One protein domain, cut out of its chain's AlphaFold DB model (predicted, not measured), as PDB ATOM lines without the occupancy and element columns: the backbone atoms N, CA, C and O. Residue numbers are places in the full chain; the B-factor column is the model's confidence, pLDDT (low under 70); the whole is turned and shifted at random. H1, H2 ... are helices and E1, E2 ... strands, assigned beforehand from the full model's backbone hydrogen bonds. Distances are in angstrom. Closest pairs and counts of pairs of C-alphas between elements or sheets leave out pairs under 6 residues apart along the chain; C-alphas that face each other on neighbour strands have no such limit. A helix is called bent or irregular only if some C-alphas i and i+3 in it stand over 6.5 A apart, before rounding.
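AT A GLANCE: This is residues 10 to 136 of the 391 residues of an uncharacterized protein of Euryarchaeota archaeon (UniProt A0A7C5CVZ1). A long, bent hairpin of two antiparallel strands, E1 and E2, reaches out from a loose cluster of four short helices, H4, H5, H6 and H7, at its open end. H3 packs on E2, H1 runs past E2 between H3 and H7, and H2 lies near the C-terminal end of H1, away from the hairpin. The 127 printed residues hold seven named helices and two named strands, in the order H1 H2 H3 H4 E1 E2 H5 H6 H7, and the class is mixed, helices and strands. The whole is compact, with a radius of gyration of the C-alphas of 15.6 A and spans of 49 by 33 by 22 A.

HOW THE PARTS SIT: H1, residues 10 to 24, is close to but not clearly touching H2, residues 35 to 40; their closest C-alphas, Tyr 23 and Pro 35, are 7.6 A apart, and their lines are about perpendicular at 81 degrees. H3, residues 51 to 58, comes nearest E2, residues 84 to 94, at the C-alphas of Thr 52 and His 88, 5.5 A apart. Just before H3, residues 49 to 50 pair antiparallel with residues 90 to 91 of E2. E1, residues 70 to 79, and E2 form a hairpin, antiparallel at 157 degrees, with N 75 and O 88 at 2.8 A and N 90 and O 73 at 2.8 A within hydrogen-bond range. E1 bends by 60 degrees at residue 76. H4, residues 64 to 68, touches H6, residues 113 to 123, closest at the C-alphas of Glu 65 and Leu 117, 5.8 A. H5, residues 97 to 105, touches H6 at a steep tilt of 51 degrees, opposite ways, closest at the C-alphas of Leu 104 and Gly 114, 5.0 A. H6 and H7, residues 127 to 134, only just touch, and only at the corner, with 3 pairs of C-alphas within 8 A, closest at Leu 121 and His 128, 6.1 A. H2 is apart from E1 and E2, for instance. In each of the seven helices every O i to N i+4 pair is within hydrogen-bond range.

IN THESE COORDINATES: H1, residues 10 to 24, begins at C-alpha 10 (154.399, 4.369, 54.870) and is 21.0 A long. H2, residues 35 to 40, H3, residues 51 to 58, and H4, residues 64 to 68, follow. E1, residues 70 to 79, is 24.3 A long, and E2, residues 84 to 94, is 29.5 A, beginning at C-alpha 84 (157.016, -14.091, 32.955). After H5, residues 97 to 105, H6, residues 113 to 123, is 15.3 A long. H7, residues 127 to 134, ends at C-alpha 134 (167.806, 7.075, 66.523).

THE WHOLE: The two C-alphas farthest apart, Leu 82 and Cys 136, are 50.4 A apart. The printed part has no cut, and no link is long. Residues 107 to 112 stand free. The mean pLDDT of the printed part is 72.2, and 56 residues are under 70, among them residues 94 to 136.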
ATOM      1  N   LEU A  10     153.084   4.371  54.231       76.50
ATOM      2  CA  LEU A  10     154.399   4.369  54.870       76.50
ATOM      3  C   LEU A  10     154.395   3.607  56.207       76.50
ATOM      4  O   LEU A  10     155.264   2.767  56.435       76.50
ATOM      5  N   ASP A  11     153.416   3.842  57.092       73.19
ATOM      6  CA  ASP A  11     153.303   3.101  58.356       73.19
ATOM      7  C   ASP A  11     153.200   1.593  58.118       73.19
ATOM      8  O   ASP A  11     153.866   0.816  58.800       73.19
ATOM      9  N   ARG A  12     152.368   1.161  57.166       80.50
ATOM     10  CA  ARG A  12     152.167  -0.265  56.863       80.50
ATOM     11  C   ARG A  12     153.439  -0.903  56.314       80.50
ATOM     12  O   ARG A  12     153.822  -1.975  56.779       80.50
ATOM     13  N   ILE A  13     154.123  -0.215  55.402       84.38
ATOM     14  CA  ILE A  13     155.407  -0.653  54.844       84.38
ATOM     15  C   ILE A  13     156.458  -0.796  55.946       84.38
ATOM     16  O   ILE A  13     157.135  -1.821  56.035       84.38
ATOM     17  N   LEU A  14     156.564   0.191  56.837       78.00
ATOM     18  CA  LEU A  14     157.524   0.157  57.937       78.00
ATOM     19  C   LEU A  14     157.202  -0.942  58.949       78.00
ATOM     20  O   LEU A  14     158.125  -1.595  59.432       78.00
ATOM     21  N   ARG A  15     155.921  -1.189  59.264       79.06
ATOM     22  CA  ARG A  15     155.524  -2.337  60.104       79.06
ATOM     23  C   ARG A  15     156.059  -3.629  59.529       79.06
ATOM     24  O   ARG A  15     156.698  -4.390  60.249       79.06
ATOM     25  N   GLU A  16     155.803  -3.847  58.247       86.81
ATOM     26  CA  GLU A  16     156.200  -5.061  57.550       86.81
ATOM     27  C   GLU A  16     157.731  -5.203  57.542       86.81
ATOM     28  O   GLU A  16     158.266  -6.239  57.942       86.81
ATOM     29  N   PHE A  17     158.443  -4.126  57.198       85.00
ATOM     30  CA  PHE A  17     159.903  -4.094  57.156       85.00
ATOM     31  C   PHE A  17     160.558  -4.357  58.522       85.00
ATOM     32  O   PHE A  17     161.464  -5.186  58.640       85.00
ATOM     33  N   TRP A  18     160.090  -3.702  59.585       75.19
ATOM     34  CA  TRP A  18     160.653  -3.900  60.923       75.19
ATOM     35  C   TRP A  18     160.339  -5.282  61.492       75.19
ATOM     36  O   TRP A  18     161.188  -5.888  62.150       75.19
ATOM     37  N   SER A  19     159.157  -5.818  61.196       80.19
ATOM     38  CA  SER A  19     158.794  -7.191  61.540       80.19
ATOM     39  C   SER A  19     159.685  -8.217  60.853       80.19
ATOM     40  O   SER A  19     160.169  -9.135  61.520       80.19
ATOM     41  N   PHE A  20     159.987  -8.011  59.569       82.50
ATOM     42  CA  PHE A  20     160.966  -8.806  58.834       82.50
ATOM     43  C   PHE A  20     162.367  -8.728  59.469       82.50
ATOM     44  O   PHE A  20     163.003  -9.758  59.713       82.50
ATOM     45  N   ARG A  21     162.843  -7.521  59.808       78.19
ATOM     46  CA  ARG A  21     164.158  -7.311  60.446       78.19
ATOM     47  C   ARG A  21     164.274  -8.017  61.795       78.19
ATOM     48  O   ARG A  21     165.309  -8.621  62.073       78.19
ATOM     49  N   LEU A  22     163.239  -7.955  62.635       68.75
ATOM     50  CA  LEU A  22     163.219  -8.684  63.906       68.75
ATOM     51  C   LEU A  22     163.231 -10.196  63.686       68.75
ATOM     52  O   LEU A  22     164.018 -10.888  64.330       68.75
ATOM     53  N   TYR A  23     162.428 -10.686  62.740       79.44
ATOM     54  CA  TYR A  23     162.384 -12.100  62.390       79.44
ATOM     55  C   TYR A  23     163.750 -12.631  61.929       79.44
ATOM     56  O   TYR A  23     164.215 -13.642  62.450       79.44
ATOM     57  N   LYS A  24     164.454 -11.916  61.037       77.12
ATOM     58  CA  LYS A  24     165.816 -12.286  60.596       77.12
ATOM     59  C   LYS A  24     166.844 -12.283  61.740       77.12
ATOM     60  O   LYS A  24     167.845 -12.983  61.649       77.12
ATOM     61  N   LYS A  25     166.590 -11.548  62.829       73.50
ATOM     62  CA  LYS A  25     167.392 -11.566  64.069       73.50
ATOM     63  C   LYS A  25     166.940 -12.641  65.075       73.50
ATOM     64  O   LYS A  25     167.373 -12.606  66.223       73.50
ATOM     65  N   GLY A  26     166.035 -13.545  64.693       73.12
ATOM     66  CA  GLY A  26     165.478 -14.576  65.578       73.12
ATOM     67  C   GLY A  26     164.518 -14.038  66.646       73.12
ATOM     68  O   GLY A  26     164.163 -14.758  67.578       73.12
ATOM     69  N   LYS A  27     164.095 -12.772  66.545       72.00
ATOM     70  CA  LYS A  27     163.153 -12.145  67.479       72.00
ATOM     71  C   LYS A  27     161.724 -12.274  66.960       72.00
ATOM     72  O   LYS A  27     161.480 -12.359  65.757       72.00
ATOM     73  N   LYS A  28     160.754 -12.241  67.881       73.62
ATOM     74  CA  LYS A  28     159.335 -12.207  67.510       73.62
ATOM     75  C   LYS A  28     159.062 -10.945  66.667       73.62
ATOM     76  O   LYS A  28     159.473  -9.864  67.099       73.62
ATOM     77  N   PRO A  29     158.376 -11.062  65.514       73.12
ATOM     78  CA  PRO A  29     157.974  -9.912  64.710       73.12
ATOM     79  C   PRO A  29     157.197  -8.875  65.527       73.12
ATOM     80  O   PRO A  29     156.549  -9.211  66.527       73.12
ATOM     81  N   LEU A  30     157.233  -7.615  65.084       61.53
ATOM     82  CA  LEU A  30     156.289  -6.633  65.595       61.53
ATOM     83  C   LEU A  30     154.892  -7.014  65.096       61.53
ATOM     84  O   LEU A  30     154.716  -7.451  63.957       61.53
ATOM     85  N   PHE A  31     153.891  -6.788  65.946       64.62
ATOM     86  CA  PHE A  31     152.488  -7.060  65.625       64.62
ATOM     87  C   PHE A  31     152.206  -8.565  65.401       64.62
ATOM     88  O   PHE A  31     153.116  -9.388  65.343       64.62
ATOM     89  N   ASP A  32     150.932  -8.961  65.357       68.94
ATOM     90  CA  ASP A  32     150.529 -10.363  65.150       68.94
ATOM     91  C   ASP A  32     150.681 -10.764  63.661       68.94
ATOM     92  O   ASP A  32     149.736 -11.225  63.028       68.94
ATOM     93  N   ILE A  33     151.863 -10.536  63.076       80.88
ATOM     94  CA  ILE A  33     152.201 -10.933  61.701       80.88
ATOM     95  C   ILE A  33     152.657 -12.390  61.707       80.88
ATOM     96  O   ILE A  33     153.450 -12.786  62.562       80.88
ATOM     97  N   ASN A  34     152.183 -13.174  60.737       86.31
ATOM     98  CA  ASN A  34     152.578 -14.564  60.542       86.31
ATOM     99  C   ASN A  34     153.778 -14.666  59.572       86.31
ATOM    100  O   ASN A  34     153.588 -14.518  58.360       86.31
ATOM    101  N   PRO A  35     155.004 -14.968  60.053       86.69
ATOM    102  CA  PRO A  35     156.189 -15.055  59.197       86.69
ATOM    103  C   PRO A  35     156.066 -16.103  58.097       86.69
ATOM    104  O   PRO A  35     156.471 -15.865  56.964       86.69
ATOM    105  N   HIS A  36     155.490 -17.264  58.420       85.31
ATOM    106  CA  HIS A  36     155.380 -18.372  57.474       85.31
ATOM    107  C   HIS A  36     154.497 -18.002  56.286       85.31
ATOM    108  O   HIS A  36     154.804 -18.353  55.149       85.31
ATOM    109  N   GLU A  37     153.425 -17.257  56.541       90.38
ATOM    110  CA  GLU A  37     152.543 -16.766  55.493       90.38
ATOM    111  C   GLU A  37     153.245 -15.733  54.605       90.38
ATOM    112  O   GLU A  37     153.218 -15.868  53.382       90.38
ATOM    113  N   ARG A  38     153.941 -14.755  55.199       90.75
ATOM    114  CA  ARG A  38     154.662 -13.718  54.443       90.75
ATOM    115  C   ARG A  38     155.803 -14.284  53.596       90.75
ATOM    116  O   ARG A  38     155.997 -13.836  52.467       90.75
ATOM    117  N   ILE A  39     156.511 -15.300  54.091       89.00
ATOM    118  CA  ILE A  39     157.533 -16.029  53.322       89.00
ATOM    119  C   ILE A  39     156.881 -16.833  52.194       89.00
ATOM    120  O   ILE A  39     157.340 -16.774  51.056       89.00
ATOM    121  N   ARG A  40     155.779 -17.546  52.467       89.38
ATOM    122  CA  ARG A  40     155.068 -18.344  51.454       89.38
ATOM    123  C   ARG A  40     154.528 -17.484  50.311       89.38
ATOM    124  O   ARG A  40     154.597 -17.899  49.158       89.38
ATOM    125  N   LYS A  41     154.008 -16.294  50.619       88.44
ATOM    126  CA  LYS A  41     153.573 -15.307  49.617       88.44
ATOM    127  C   LYS A  41     154.752 -14.602  48.933       88.44
ATOM    128  O   LYS A  41     154.561 -13.864  47.973       88.44
ATOM    129  N   GLY A  42     155.976 -14.840  49.409       87.56
ATOM    130  CA  GLY A  42     157.199 -14.233  48.908       87.56
ATOM    131  C   GLY A  42     157.243 -12.720  49.098       87.56
ATOM    132  O   GLY A  42     157.895 -12.048  48.307       87.56
ATOM    133  N   ILE A  43     156.534 -12.204  50.109       91.81
ATOM    134  CA  ILE A  43     156.640 -10.814  50.563       91.81
ATOM    135  C   ILE A  43     157.927 -10.646  51.365       91.81
ATOM    136  O   ILE A  43     158.657  -9.682  51.167       91.81
ATOM    137  N   TRP A  44     158.242 -11.593  52.250       92.31
ATOM    138  CA  TRP A  44     159.539 -11.623  52.927       92.31
ATOM    139  C   TRP A  44     160.515 -12.438  52.093       92.31
ATOM    140  O   TRP A  44     160.349 -13.644  51.917       92.31
ATOM    141  N   THR A  45     161.530 -11.755  51.579       88.62
ATOM    142  CA  THR A  45     162.617 -12.338  50.791       88.62
ATOM    143  C   THR A  45     163.883 -12.418  51.635       88.62
ATOM    144  O   THR A  45     163.959 -11.849  52.724       88.62
ATOM    145  N   ASP A  46     164.928 -13.075  51.139       82.75
ATOM    146  CA  ASP A  46     166.203 -13.095  51.862       82.75
ATOM    147  C   ASP A  46     166.863 -11.726  51.979       82.75
ATOM    148  O   ASP A  46     167.550 -11.461  52.963       82.75
ATOM    149  N   SER A  47     166.604 -10.852  51.009       80.25
ATOM    150  CA  SER A  47     167.183  -9.512  50.930       80.25
ATOM    151  C   SER A  47     166.338  -8.406  51.559       80.25
ATOM    152  O   SER A  47     166.843  -7.300  51.703       80.25
ATOM    153  N   GLY A  48     165.068  -8.652  51.887       88.31
ATOM    154  CA  GLY A  48     164.162  -7.570  52.273       88.31
ATOM    155  C   GLY A  48     162.680  -7.870  52.080       88.31
ATOM    156  O   GLY A  48     162.292  -9.016  51.838       88.31
ATOM    157  N   VAL A  49     161.859  -6.821  52.142       90.00
ATOM    158  CA  VAL A  49     160.405  -6.890  51.913       90.00
ATOM    159  C   VAL A  49     160.069  -6.500  50.474       90.00
ATOM    160  O   VAL A  49     160.433  -5.417  50.026       90.00
ATOM    161  N   ASP A  50     159.369  -7.369  49.749       91.38
ATOM    162  CA  ASP A  50     158.885  -7.132  48.387       91.38
ATOM    163  C   ASP A  50     157.634  -6.242  48.403       91.38
ATOM    164  O   ASP A  50     156.522  -6.698  48.686       91.38
ATOM    165  N   LEU A  51     157.823  -4.959  48.092       90.31
ATOM    166  CA  LEU A  51     156.750  -3.967  48.060       90.31
ATOM    167  C   LEU A  51     155.766  -4.193  46.924       90.31
ATOM    168  O   LEU A  51     154.606  -3.818  47.047       90.31
ATOM    169  N   THR A  52     156.202  -4.796  45.821       88.56
ATOM    170  CA  THR A  52     155.322  -5.054  44.681       88.56
ATOM    171  C   THR A  52     154.285  -6.112  45.046       88.56
ATOM    172  O   THR A  52     153.103  -5.952  44.745       88.56
ATOM    173  N   ARG A  53     154.698  -7.169  45.752       89.25
ATOM    174  CA  ARG A  53     153.780  -8.198  46.263       89.25
ATOM    175  C   ARG A  53     152.961  -7.709  47.447       89.25
ATOM    176  O   ARG A  53     151.751  -7.914  47.463       89.25
ATOM    177  N   PHE A  54     153.600  -7.019  48.389       90.31
ATOM    178  CA  PHE A  54     152.919  -6.440  49.544       90.31
ATOM    179  C   PHE A  54     151.845  -5.426  49.126       90.31
ATOM    180  O   PHE A  54     150.720  -5.485  49.612       90.31
ATOM    181  N   GLY A  55     152.153  -4.556  48.160       87.25
ATOM    182  CA  GLY A  55     151.222  -3.564  47.626       87.25
ATOM    183  C   GLY A  55     149.998  -4.179  46.957       87.25
ATOM    184  O   GLY A  55     148.883  -3.717  47.187       87.25
ATOM    185  N   ARG A  56     150.173  -5.270  46.196       86.31
ATOM    186  CA  ARG A  56     149.048  -6.020  45.607       86.31
ATOM    187  C   ARG A  56     148.154  -6.671  46.663       86.31
ATOM    188  O   ARG A  56     146.950  -6.748  46.450       86.31
ATOM    189  N   GLU A  57     148.729  -7.162  47.759       86.38
ATOM    190  CA  GLU A  57     147.975  -7.835  48.822       86.38
ATOM    191  C   GLU A  57     147.206  -6.849  49.707       86.38
ATOM    192  O   GLU A  57     146.043  -7.083  50.025       86.38
ATOM    193  N   GLU A  58     147.841  -5.743  50.087       82.06
ATOM    194  CA  GLU A  58     147.302  -4.795  51.070       82.06
ATOM    195  C   GLU A  58     146.655  -3.553  50.428       82.06
ATOM    196  O   GLU A  58     146.182  -2.665  51.139       82.06
ATOM    197  N   GLY A  59     146.656  -3.467  49.091       80.75
ATOM    198  CA  GLY A  59     146.149  -2.315  48.340       80.75
ATOM    199  C   GLY A  59     146.985  -1.046  48.524       80.75
ATOM    200  O   GLY A  59     146.437   0.051  48.476       80.75
ATOM    201  N   ILE A  60     148.289  -1.191  48.774       79.12
ATOM    202  CA  ILE A  60     149.211  -0.085  49.069       79.12
ATOM    203  C   ILE A  60     149.875   0.403  47.781       79.12
ATOM    204  O   ILE A  60     150.422  -0.399  47.016       79.12
ATOM    205  N   GLN A  61     149.900   1.721  47.579       74.31
ATOM    206  CA  GLN A  61     150.676   2.356  46.516       74.31
ATOM    207  C   GLN A  61     151.767   3.222  47.139       74.31
ATOM    208  O   GLN A  61     151.527   4.334  47.592       74.31
ATOM    209  N   ALA A  62     152.999   2.708  47.143       70.31
ATOM    210  CA  ALA A  62     154.148   3.484  47.586       70.31
ATOM    211  C   ALA A  62     154.433   4.605  46.572       70.31
ATOM    212  O   ALA A  62     154.997   4.351  45.505       70.31
ATOM    213  N   GLY A  63     154.028   5.832  46.905       70.75
ATOM    214  CA  GLY A  63     154.388   7.028  46.146       70.75
ATOM    215  C   GLY A  63     155.901   7.270  46.141       70.75
ATOM    216  O   GLY A  63     156.641   6.713  46.958       70.75
ATOM    217  N   SER A  64     156.374   8.129  45.234       66.62
ATOM    218  CA  SER A  64     157.790   8.530  45.144       66.62
ATOM    219  C   SER A  64     158.343   9.050  46.474       66.62
ATOM    220  O   SER A  64     159.490   8.774  46.815       66.62
ATOM    221  N   GLU A  65     157.504   9.741  47.243       62.31
ATOM    222  CA  GLU A  65     157.791  10.281  48.574       62.31
ATOM    223  C   GLU A  65     158.105   9.174  49.593       62.31
ATOM    224  O   GLU A  65     159.187   9.142  50.179       62.31
ATOM    225  N   THR A  66     157.217   8.187  49.724       68.00
ATOM    226  CA  THR A  66     157.424   7.019  50.591       68.00
ATOM    227  C   THR A  66     158.689   6.237  50.209       68.00
ATOM    228  O   THR A  66     159.415   5.762  51.083       68.00
ATOM    229  N   LEU A  67     158.987   6.115  48.911       72.44
ATOM    230  CA  LEU A  67     160.180   5.411  48.431       72.44
ATOM    231  C   LEU A  67     161.482   6.160  48.732       72.44
ATOM    232  O   LEU A  67     162.494   5.511  48.975       72.44
ATOM    233  N   ALA A  68     161.461   7.493  48.796       69.25
ATOM    234  CA  ALA A  68     162.621   8.301  49.184       69.25
ATOM    235  C   ALA A  68     163.092   8.044  50.633       69.25
ATOM    236  O   ALA A  68     164.240   8.335  50.972       69.25
ATOM    237  N   LEU A  69     162.237   7.469  51.485       69.12
ATOM    238  CA  LEU A  69     162.555   7.122  52.879       69.12
ATOM    239  C   LEU A  69     163.133   5.713  53.041       69.12
ATOM    240  O   LEU A  69     163.509   5.310  54.146       69.12
ATOM    241  N   LEU A  70     163.182   4.944  51.958       76.31
ATOM    242  CA  LEU A  70     163.513   3.530  51.971       76.31
ATOM    243  C   LEU A  70     164.705   3.280  51.052       76.31
ATOM    244  O   LEU A  70     164.791   3.789  49.939       76.31
ATOM    245  N   LYS A  71     165.626   2.427  51.491       81.75
ATOM    246  CA  LYS A  71     166.648   1.883  50.607       81.75
ATOM    247  C   LYS A  71     166.031   0.726  49.835       81.75
ATOM    248  O   LYS A  71     165.844  -0.362  50.384       81.75
ATOM    249  N   THR A  72     165.709   0.970  48.570       87.06
ATOM    250  CA  THR A  72     165.080  -0.027  47.698       87.06
ATOM    251  C   THR A  72     166.004  -0.510  46.589       87.06
ATOM    252  O   THR A  72     166.760   0.281  46.025       87.06
ATOM    253  N   SER A  73     165.876  -1.777  46.201       87.31
ATOM    254  CA  SER A  73     166.463  -2.330  44.980       87.31
ATOM    255  C   SER A  73     165.384  -2.886  44.052       87.31
ATOM    256  O   SER A  73     164.291  -3.252  44.485       87.31
ATOM    257  N   ARG A  74     165.683  -2.939  42.751       89.94
ATOM    258  CA  ARG A  74     164.805  -3.555  41.749       89.94
ATOM    259  C   ARG A  74     165.345  -4.926  41.362       89.94
ATOM    260  O   ARG A  74     166.533  -5.067  41.073       89.94
ATOM    261  N   LYS A  75     164.487  -5.947  41.371       89.19
ATOM    262  CA  LYS A  75     164.838  -7.335  41.041       89.19
ATOM    263  C   LYS A  75     163.855  -7.926  40.046       89.19
ATOM    264  O   LYS A  75     162.648  -7.783  40.191       89.19
ATOM    265  N   MET A  76     164.371  -8.653  39.060       88.62
ATOM    266  CA  MET A  76     163.532  -9.401  38.123       88.62
ATOM    267  C   MET A  76     163.102 -10.726  38.753       88.62
ATOM    268  O   MET A  76     163.935 -11.599  39.004       88.62
ATOM    269  N   VAL A  77     161.801 -10.897  38.960       83.56
ATOM    270  CA  VAL A  77     161.198 -12.105  39.533       83.56
ATOM    271  C   VAL A  77     160.393 -12.815  38.451       83.56
ATOM    272  O   VAL A  77     159.782 -12.185  37.594       83.56
ATOM    273  N   ARG A  78     160.425 -14.149  38.435       80.69
ATOM    274  CA  ARG A  78     159.592 -14.943  37.523       80.69
ATOM    275  C   ARG A  78     158.252 -15.219  38.193       80.69
ATOM    276  O   ARG A  78     158.225 -15.875  39.231       80.69
ATOM    277  N   GLU A  79     157.163 -14.762  37.586       76.00
ATOM    278  CA  GLU A  79     155.808 -14.915  38.116       76.00
ATOM    279  C   GLU A  79     154.877 -15.693  37.175       76.00
ATOM    280  O   GLU A  79     154.995 -15.657  35.945       76.00
ATOM    281  N   GLY A  80     153.924 -16.399  37.793       67.75
ATOM    282  CA  GLY A  80     152.855 -17.132  37.119       67.75
ATOM    283  C   GLY A  80     153.283 -18.440  36.445       67.75
ATOM    284  O   GLY A  80     154.461 -18.793  36.369       67.75
ATOM    285  N   PHE A  81     152.286 -19.153  35.918       58.00
ATOM    286  CA  PHE A  81     152.454 -20.449  35.247       58.00
ATOM    287  C   PHE A  81     153.379 -20.368  34.015       58.00
ATOM    288  O   PHE A  81     154.113 -21.305  33.720       58.00
ATOM    289  N   LEU A  82     153.420 -19.205  33.352       68.94
ATOM    290  CA  LEU A  82     154.264 -18.930  32.181       68.94
ATOM    291  C   LEU A  82     155.652 -18.350  32.526       68.94
ATOM    292  O   LEU A  82     156.399 -17.996  31.618       68.94
ATOM    293  N   ARG A  83     156.009 -18.229  33.816       69.62
ATOM    294  CA  ARG A  83     157.303 -17.692  34.296       69.62
ATOM    295  C   ARG A  83     157.695 -16.347  33.662       69.62
ATOM    296  O   ARG A  83     158.869 -16.124  33.348       69.62
ATOM    297  N   ARG A  84     156.732 -15.438  33.477       79.06
ATOM    298  CA  ARG A  84     157.016 -14.091  32.955       79.06
ATOM    299  C   ARG A  84     157.929 -13.362  33.937       79.06
ATOM    300  O   ARG A  84     157.712 -13.432  35.141       79.06
ATOM    301  N   LYS A  85     158.966 -12.696  33.428       83.00
ATOM    302  CA  LYS A  85     159.848 -11.870  34.256       83.00
ATOM    303  C   LYS A  85     159.164 -10.527  34.516       83.00
ATOM    304  O   LYS A  85     158.974  -9.761  33.578       83.00
ATOM    305  N   THR A  86     158.824 -10.252  35.764       86.69
ATOM    306  CA  THR A  86     158.306  -8.966  36.238       86.69
ATOM    307  C   THR A  86     159.346  -8.288  37.117       86.69
ATOM    308  O   THR A  86     160.080  -8.947  37.853       86.69
ATOM    309  N   GLU A  87     159.439  -6.964  37.026       89.56
ATOM    310  CA  GLU A  87     160.291  -6.173  37.913       89.56
ATOM    311  C   GLU A  87     159.584  -5.985  39.260       89.56
ATOM    312  O   GLU A  87     158.415  -5.606  39.314       89.56
ATOM    313  N   HIS A  88     160.284  -6.312  40.340       90.88
ATOM    314  CA  HIS A  88     159.819  -6.204  41.715       90.88
ATOM    315  C   HIS A  88     160.712  -5.240  42.480       90.88
ATOM    316  O   HIS A  88     161.927  -5.213  42.276       90.88
ATOM    317  N   MET A  89     160.117  -4.483  43.392       90.38
ATOM    318  CA  MET A  89     160.829  -3.547  44.250       90.38
ATOM    319  C   MET A  89     160.974  -4.121  45.657       90.38
ATOM    320  O   MET A  89     159.983  -4.453  46.304       90.38
ATOM    321  N   ILE A  90     162.212  -4.224  46.132       89.00
ATOM    322  CA  ILE A  90     162.557  -4.796  47.433       89.00
ATOM    323  C   ILE A  90     163.061  -3.689  48.353       89.00
ATOM    324  O   ILE A  90     164.003  -2.987  47.998       89.00
ATOM    325  N   VAL A  91     162.478  -3.556  49.543       87.31
ATOM    326  CA  VAL A  91     162.997  -2.700  50.621       87.31
ATOM    327  C   VAL A  91     164.050  -3.471  51.393       87.31
ATOM    328  O   VAL A  91     163.742  -4.471  52.046       87.31
ATOM    329  N   GLU A  92     165.283  -2.990  51.320       83.06
ATOM    330  CA  GLU A  92     166.459  -3.603  51.939       83.06
ATOM    331  C   GLU A  92     166.781  -2.965  53.292       83.06
ATOM    332  O   GLU A  92     167.149  -3.662  54.238       83.06
ATOM    333  N   ASP A  93     166.618  -1.645  53.395       72.69
ATOM    334  CA  ASP A  93     166.759  -0.918  54.655       72.69
ATOM    335  C   ASP A  93     165.899   0.348  54.693       72.69
ATOM    336  O   ASP A  93     165.300   0.749  53.693       72.69
ATOM    337  N   VAL A  94     165.857   0.998  55.853       69.50
ATOM    338  CA  VAL A  94     165.424   2.398  55.946       69.50
ATOM    339  C   VAL A  94     166.586   3.288  55.502       69.50
ATOM    340  O   VAL A  94     167.746   2.969  55.769       69.50
ATOM    341  N   ALA A  95     166.299   4.386  54.802       63.94
ATOM    342  CA  ALA A  95     167.332   5.358  54.470       63.94
ATOM    343  C   ALA A  95     168.014   5.897  55.748       63.94
ATOM    344  O   ALA A  95     167.376   6.047  56.788       63.94
ATOM    345  N   ASP A  96     169.318   6.187  55.689       59.56
ATOM    346  CA  ASP A  96     170.015   6.850  56.802       59.56
ATOM    347  C   ASP A  96     169.340   8.200  57.089       59.56
ATOM    348  O   ASP A  96     168.932   8.888  56.156       59.56
ATOM    349  N   ILE A  97     169.265   8.615  58.356       51.94
ATOM    350  CA  ILE A  97     168.800   9.946  58.760       51.94
ATOM    351  C   ILE A  97     169.517  11.023  57.952       51.94
ATOM    352  O   ILE A  97     168.861  11.922  57.447       51.94
ATOM    353  N   LYS A  98     170.833  10.920  57.727       54.78
ATOM    354  CA  LYS A  98     171.544  11.905  56.889       54.78
ATOM    355  C   LYS A  98     171.040  11.933  55.446       54.78
ATOM    356  O   LYS A  98     170.969  13.004  54.854       54.78
ATOM    357  N   HIS A  99     170.680  10.776  54.895       62.28
ATOM    358  CA  HIS A  99     170.093  10.675  53.562       62.28
ATOM    359  C   HIS A  99     168.661  11.215  53.548       62.28
ATOM    360  O   HIS A  99     168.357  12.040  52.706       62.28
ATOM    361  N   ILE A 100     167.818  10.846  54.516       58.75
ATOM    362  CA  ILE A 100     166.444  11.349  54.663       58.75
ATOM    363  C   ILE A 100     166.449  12.873  54.790       58.75
ATOM    364  O   ILE A 100     165.745  13.556  54.055       58.75
ATOM    365  N   MET A 101     167.296  13.414  55.666       54.44
ATOM    366  CA  MET A 101     167.450  14.854  55.861       54.44
ATOM    367  C   MET A 101     168.047  15.529  54.619       54.44
ATOM    368  O   MET A 101     167.633  16.625  54.262       54.44
ATOM    369  N   GLY A 102     168.981  14.880  53.919       58.66
ATOM    370  CA  GLY A 102     169.502  15.366  52.640       58.66
ATOM    371  C   GLY A 102     168.446  15.391  51.530       58.66
ATOM    372  O   GLY A 102     168.391  16.342  50.762       58.66
ATOM    373  N   THR A 103     167.569  14.395  51.466       61.22
ATOM    374  CA  THR A 103     166.484  14.318  50.479       61.22
ATOM    375  C   THR A 103     165.360  15.305  50.801       61.22
ATOM    376  O   THR A 103     164.786  15.897  49.893       61.22
ATOM    377  N   LEU A 104     165.081  15.534  52.086       54.75
ATOM    378  CA  LEU A 104     164.089  16.504  52.555       54.75
ATOM    379  C   LEU A 104     164.556  17.961  52.431       54.75
ATOM    380  O   LEU A 104     163.746  18.836  52.134       54.75
ATOM    381  N   PHE A 105     165.841  18.228  52.691       54.75
ATOM    382  CA  PHE A 105     166.343  19.584  52.962       54.75
ATOM    383  C   PHE A 105     167.593  19.974  52.149       54.75
ATOM    384  O   PHE A 105     168.112  21.078  52.302       54.75
ATOM    385  N   GLY A 106     168.101  19.091  51.284       43.75
ATOM    386  CA  GLY A 106     169.371  19.252  50.561       43.75
ATOM    387  C   GLY A 106     169.307  20.003  49.229       43.75
ATOM    388  O   GLY A 106     170.287  19.984  48.488       43.75
ATOM    389  N   SER A 107     168.204  20.678  48.893       43.25
ATOM    390  CA  SER A 107     168.178  21.593  47.743       43.25
ATOM    391  C   SER A 107     167.369  22.860  48.028       43.25
ATOM    392  O   SER A 107     166.196  22.756  48.378       43.25
ATOM    393  N   PRO A 108     167.956  24.059  47.832       40.34
ATOM    394  CA  PRO A 108     167.276  25.335  48.061       40.34
ATOM    395  C   PRO A 108     166.164  25.659  47.039       40.34
ATOM    396  O   PRO A 108     165.516  26.689  47.179       40.34
ATOM    397  N   GLU A 109     165.914  24.801  46.039       40.69
ATOM    398  CA  GLU A 109     165.012  25.089  44.906       40.69
ATOM    399  C   GLU A 109     163.756  24.193  44.789       40.69
ATOM    400  O   GLU A 109     163.099  24.217  43.751       40.69
ATOM    401  N   ARG A 110     163.343  23.424  45.812       40.22
ATOM    402  CA  ARG A 110     162.080  22.644  45.733       40.22
ATOM    403  C   ARG A 110     161.082  22.918  46.866       40.22
ATOM    404  O   ARG A 110     161.250  22.392  47.962       40.22
ATOM    405  N   PRO A 111     159.978  23.626  46.570       46.00
ATOM    406  CA  PRO A 111     158.752  23.621  47.364       46.00
ATOM    407  C   PRO A 111     157.600  23.063  46.497       46.00
ATOM    408  O   PRO A 111     157.037  23.817  45.702       46.00
ATOM    409  N   PRO A 112     157.332  21.736  46.494       49.97
ATOM    410  CA  PRO A 112     156.240  21.189  47.331       49.97
ATOM    411  C   PRO A 112     156.423  19.729  47.838       49.97
ATOM    412  O   PRO A 112     155.622  19.255  48.644       49.97
ATOM    413  N   GLU A 113     157.466  19.010  47.408       49.19
ATOM    414  CA  GLU A 113     157.669  17.572  47.703       49.19
ATOM    415  C   GLU A 113     158.207  17.336  49.131       49.19
ATOM    416  O   GLU A 113     157.791  16.410  49.823       49.19
ATOM    417  N   GLY A 114     159.093  18.212  49.627       49.25
ATOM    418  CA  GLY A 114     159.659  18.101  50.981       49.25
ATOM    419  C   GLY A 114     158.645  18.378  52.097       49.25
ATOM    420  O   GLY A 114     158.720  17.782  53.168       49.25
ATOM    421  N   THR A 115     157.654  19.237  51.836       54.12
ATOM    422  CA  THR A 115     156.546  19.543  52.758       54.12
ATOM    423  C   THR A 115     155.585  18.374  52.927       54.12
ATOM    424  O   THR A 115     155.175  18.086  54.051       54.12
ATOM    425  N   ALA A 116     155.246  17.691  51.829       57.62
ATOM    426  CA  ALA A 116     154.384  16.515  51.859       57.62
ATOM    427  C   ALA A 116     155.089  15.358  52.577       57.62
ATOM    428  O   ALA A 116     154.546  14.820  53.540       57.62
ATOM    429  N   LEU A 117     156.357  15.106  52.232       58.69
ATOM    430  CA  LEU A 117     157.175  14.083  52.876       58.69
ATOM    431  C   LEU A 117     157.375  14.346  54.378       58.69
ATOM    432  O   LEU A 117     157.223  13.435  55.190       58.69
ATOM    433  N   LEU A 118     157.660  15.589  54.785       58.97
ATOM    434  CA  LEU A 118     157.746  15.950  56.205       58.97
ATOM    435  C   LEU A 118     156.394  15.776  56.910       58.97
ATOM    436  O   LEU A 118     156.347  15.228  58.010       58.97
ATOM    437  N   GLY A 119     155.290  16.157  56.265       60.78
ATOM    438  CA  GLY A 119     153.938  15.892  56.756       60.78
ATOM    439  C   GLY A 119     153.654  14.396  56.947       60.78
ATOM    440  O   GLY A 119     153.130  13.999  57.993       60.78
ATOM    441  N   GLU A 120     154.050  13.547  55.994       63.06
ATOM    442  CA  GLU A 120     153.935  12.086  56.089       63.06
ATOM    443  C   GLU A 120     154.752  11.540  57.266       63.06
ATOM    444  O   GLU A 120     154.228  10.785  58.089       63.06
ATOM    445  N   LEU A 121     155.998  11.989  57.423       64.44
ATOM    446  CA  LEU A 121     156.883  11.620  58.530       64.44
ATOM    447  C   LEU A 121     156.294  12.002  59.893       64.44
ATOM    448  O   LEU A 121     156.203  11.169  60.802       64.44
ATOM    449  N   LEU A 122     155.810  13.238  60.008       59.81
ATOM    450  CA  LEU A 122     155.117  13.768  61.182       59.81
ATOM    451  C   LEU A 122     153.797  13.059  61.474       59.81
ATOM    452  O   LEU A 122     153.345  13.027  62.621       59.81
ATOM    453  N   SER A 123     153.189  12.451  60.456       60.03
ATOM    454  CA  SER A 123     151.969  11.656  60.567       60.03
ATOM    455  C   SER A 123     152.214  10.158  60.791       60.03
ATOM    456  O   SER A 123     151.310   9.470  61.268       60.03
ATOM    457  N   SER A 124     153.432   9.646  60.577       65.50
ATOM    458  CA  SER A 124     153.747   8.211  60.663       65.50
ATOM    459  C   SER A 124     153.935   7.732  62.101       65.50
ATOM    460  O   SER A 124     154.871   8.126  62.796       65.50
ATOM    461  N   SER A 125     153.010   6.900  62.579       62.34
ATOM    462  CA  SER A 125     152.965   6.350  63.945       62.34
ATOM    463  C   SER A 125     154.181   5.513  64.348       62.34
ATOM    464  O   SER A 125     154.323   5.173  65.521       62.34
ATOM    465  N   ILE A 126     155.023   5.147  63.381       60.56
ATOM    466  CA  ILE A 126     156.186   4.282  63.582       60.56
ATOM    467  C   ILE A 126     157.479   5.000  63.246       60.56
ATOM    468  O   ILE A 126     158.447   4.876  63.992       60.56
ATOM    469  N   PHE A 127     157.504   5.778  62.164       63.75
ATOM    470  CA  PHE A 127     158.744   6.396  61.715       63.75
ATOM    471  C   PHE A 127     159.177   7.553  62.607       63.75
ATOM    472  O   PHE A 127     160.348   7.649  62.957       63.75
ATOM    473  N   HIS A 128     158.230   8.383  63.046       63.38
ATOM    474  CA  HIS A 128     158.522   9.475  63.966       63.38
ATOM    475  C   HIS A 128     159.170   8.980  65.277       63.38
ATOM    476  O   HIS A 128     160.238   9.482  65.623       63.38
ATOM    477  N   PRO A 129     158.609   7.981  65.999       58.91
ATOM    478  CA  PRO A 129     159.292   7.377  67.145       58.91
ATOM    479  C   PRO A 129     160.714   6.906  66.831       58.91
ATOM    480  O   PRO A 129     161.616   7.108  67.637       58.91
ATOM    481  N   LEU A 130     160.927   6.298  65.660       58.75
ATOM    482  CA  LEU A 130     162.233   5.772  65.268       58.75
ATOM    483  C   LEU A 130     163.257   6.876  64.993       58.75
ATOM    484  O   LEU A 130     164.389   6.725  65.436       58.75
ATOM    485  N   ILE A 131     162.882   7.985  64.343       60.62
ATOM    486  CA  ILE A 131     163.777   9.144  64.156       60.62
ATOM    487  C   ILE A 131     164.163   9.739  65.512       60.62
ATOM    488  O   ILE A 131     165.343   9.977  65.784       60.62
ATOM    489  N   VAL A 132     163.170   9.975  66.375       58.91
ATOM    490  CA  VAL A 132     163.396  10.557  67.705       58.91
ATOM    491  C   VAL A 132     164.293   9.650  68.552       58.91
ATOM    492  O   VAL A 132     165.140  10.140  69.291       58.91
ATOM    493  N   TYR A 133     164.159   8.331  68.412       55.28
ATOM    494  CA  TYR A 133     164.984   7.359  69.125       55.28
ATOM    495  C   TYR A 133     166.408   7.247  68.557       55.28
ATOM    496  O   TYR A 133     167.384   7.239  69.302       55.28
ATOM    497  N   ALA A 134     166.538   7.200  67.235       52.78
ATOM    498  CA  ALA A 134     167.806   7.075  66.523       52.78
ATOM    499  C   ALA A 134     168.735   8.284  66.672       52.78
ATOM    500  O   ALA A 134     169.953   8.141  66.659       52.78
ATOM    501  N   SER A 135     168.161   9.469  66.861       51.56
ATOM    502  CA  SER A 135     168.908  10.680  67.218       51.56
ATOM    503  C   SER A 135     169.456  10.649  68.653       51.56
ATOM    504  O   SER A 135     170.243  11.515  69.005       51.56
ATOM    505  N   CYS A 136     169.081   9.660  69.479       43.81
ATOM    506  CA  CYS A 136     169.489   9.552  70.886       43.81
ATOM    507  C   CYS A 136     170.402   8.345  71.194       43.81
ATOM    508  O   CYS A 136     170.862   8.208  72.328       43.81
TER     509      CYS A 136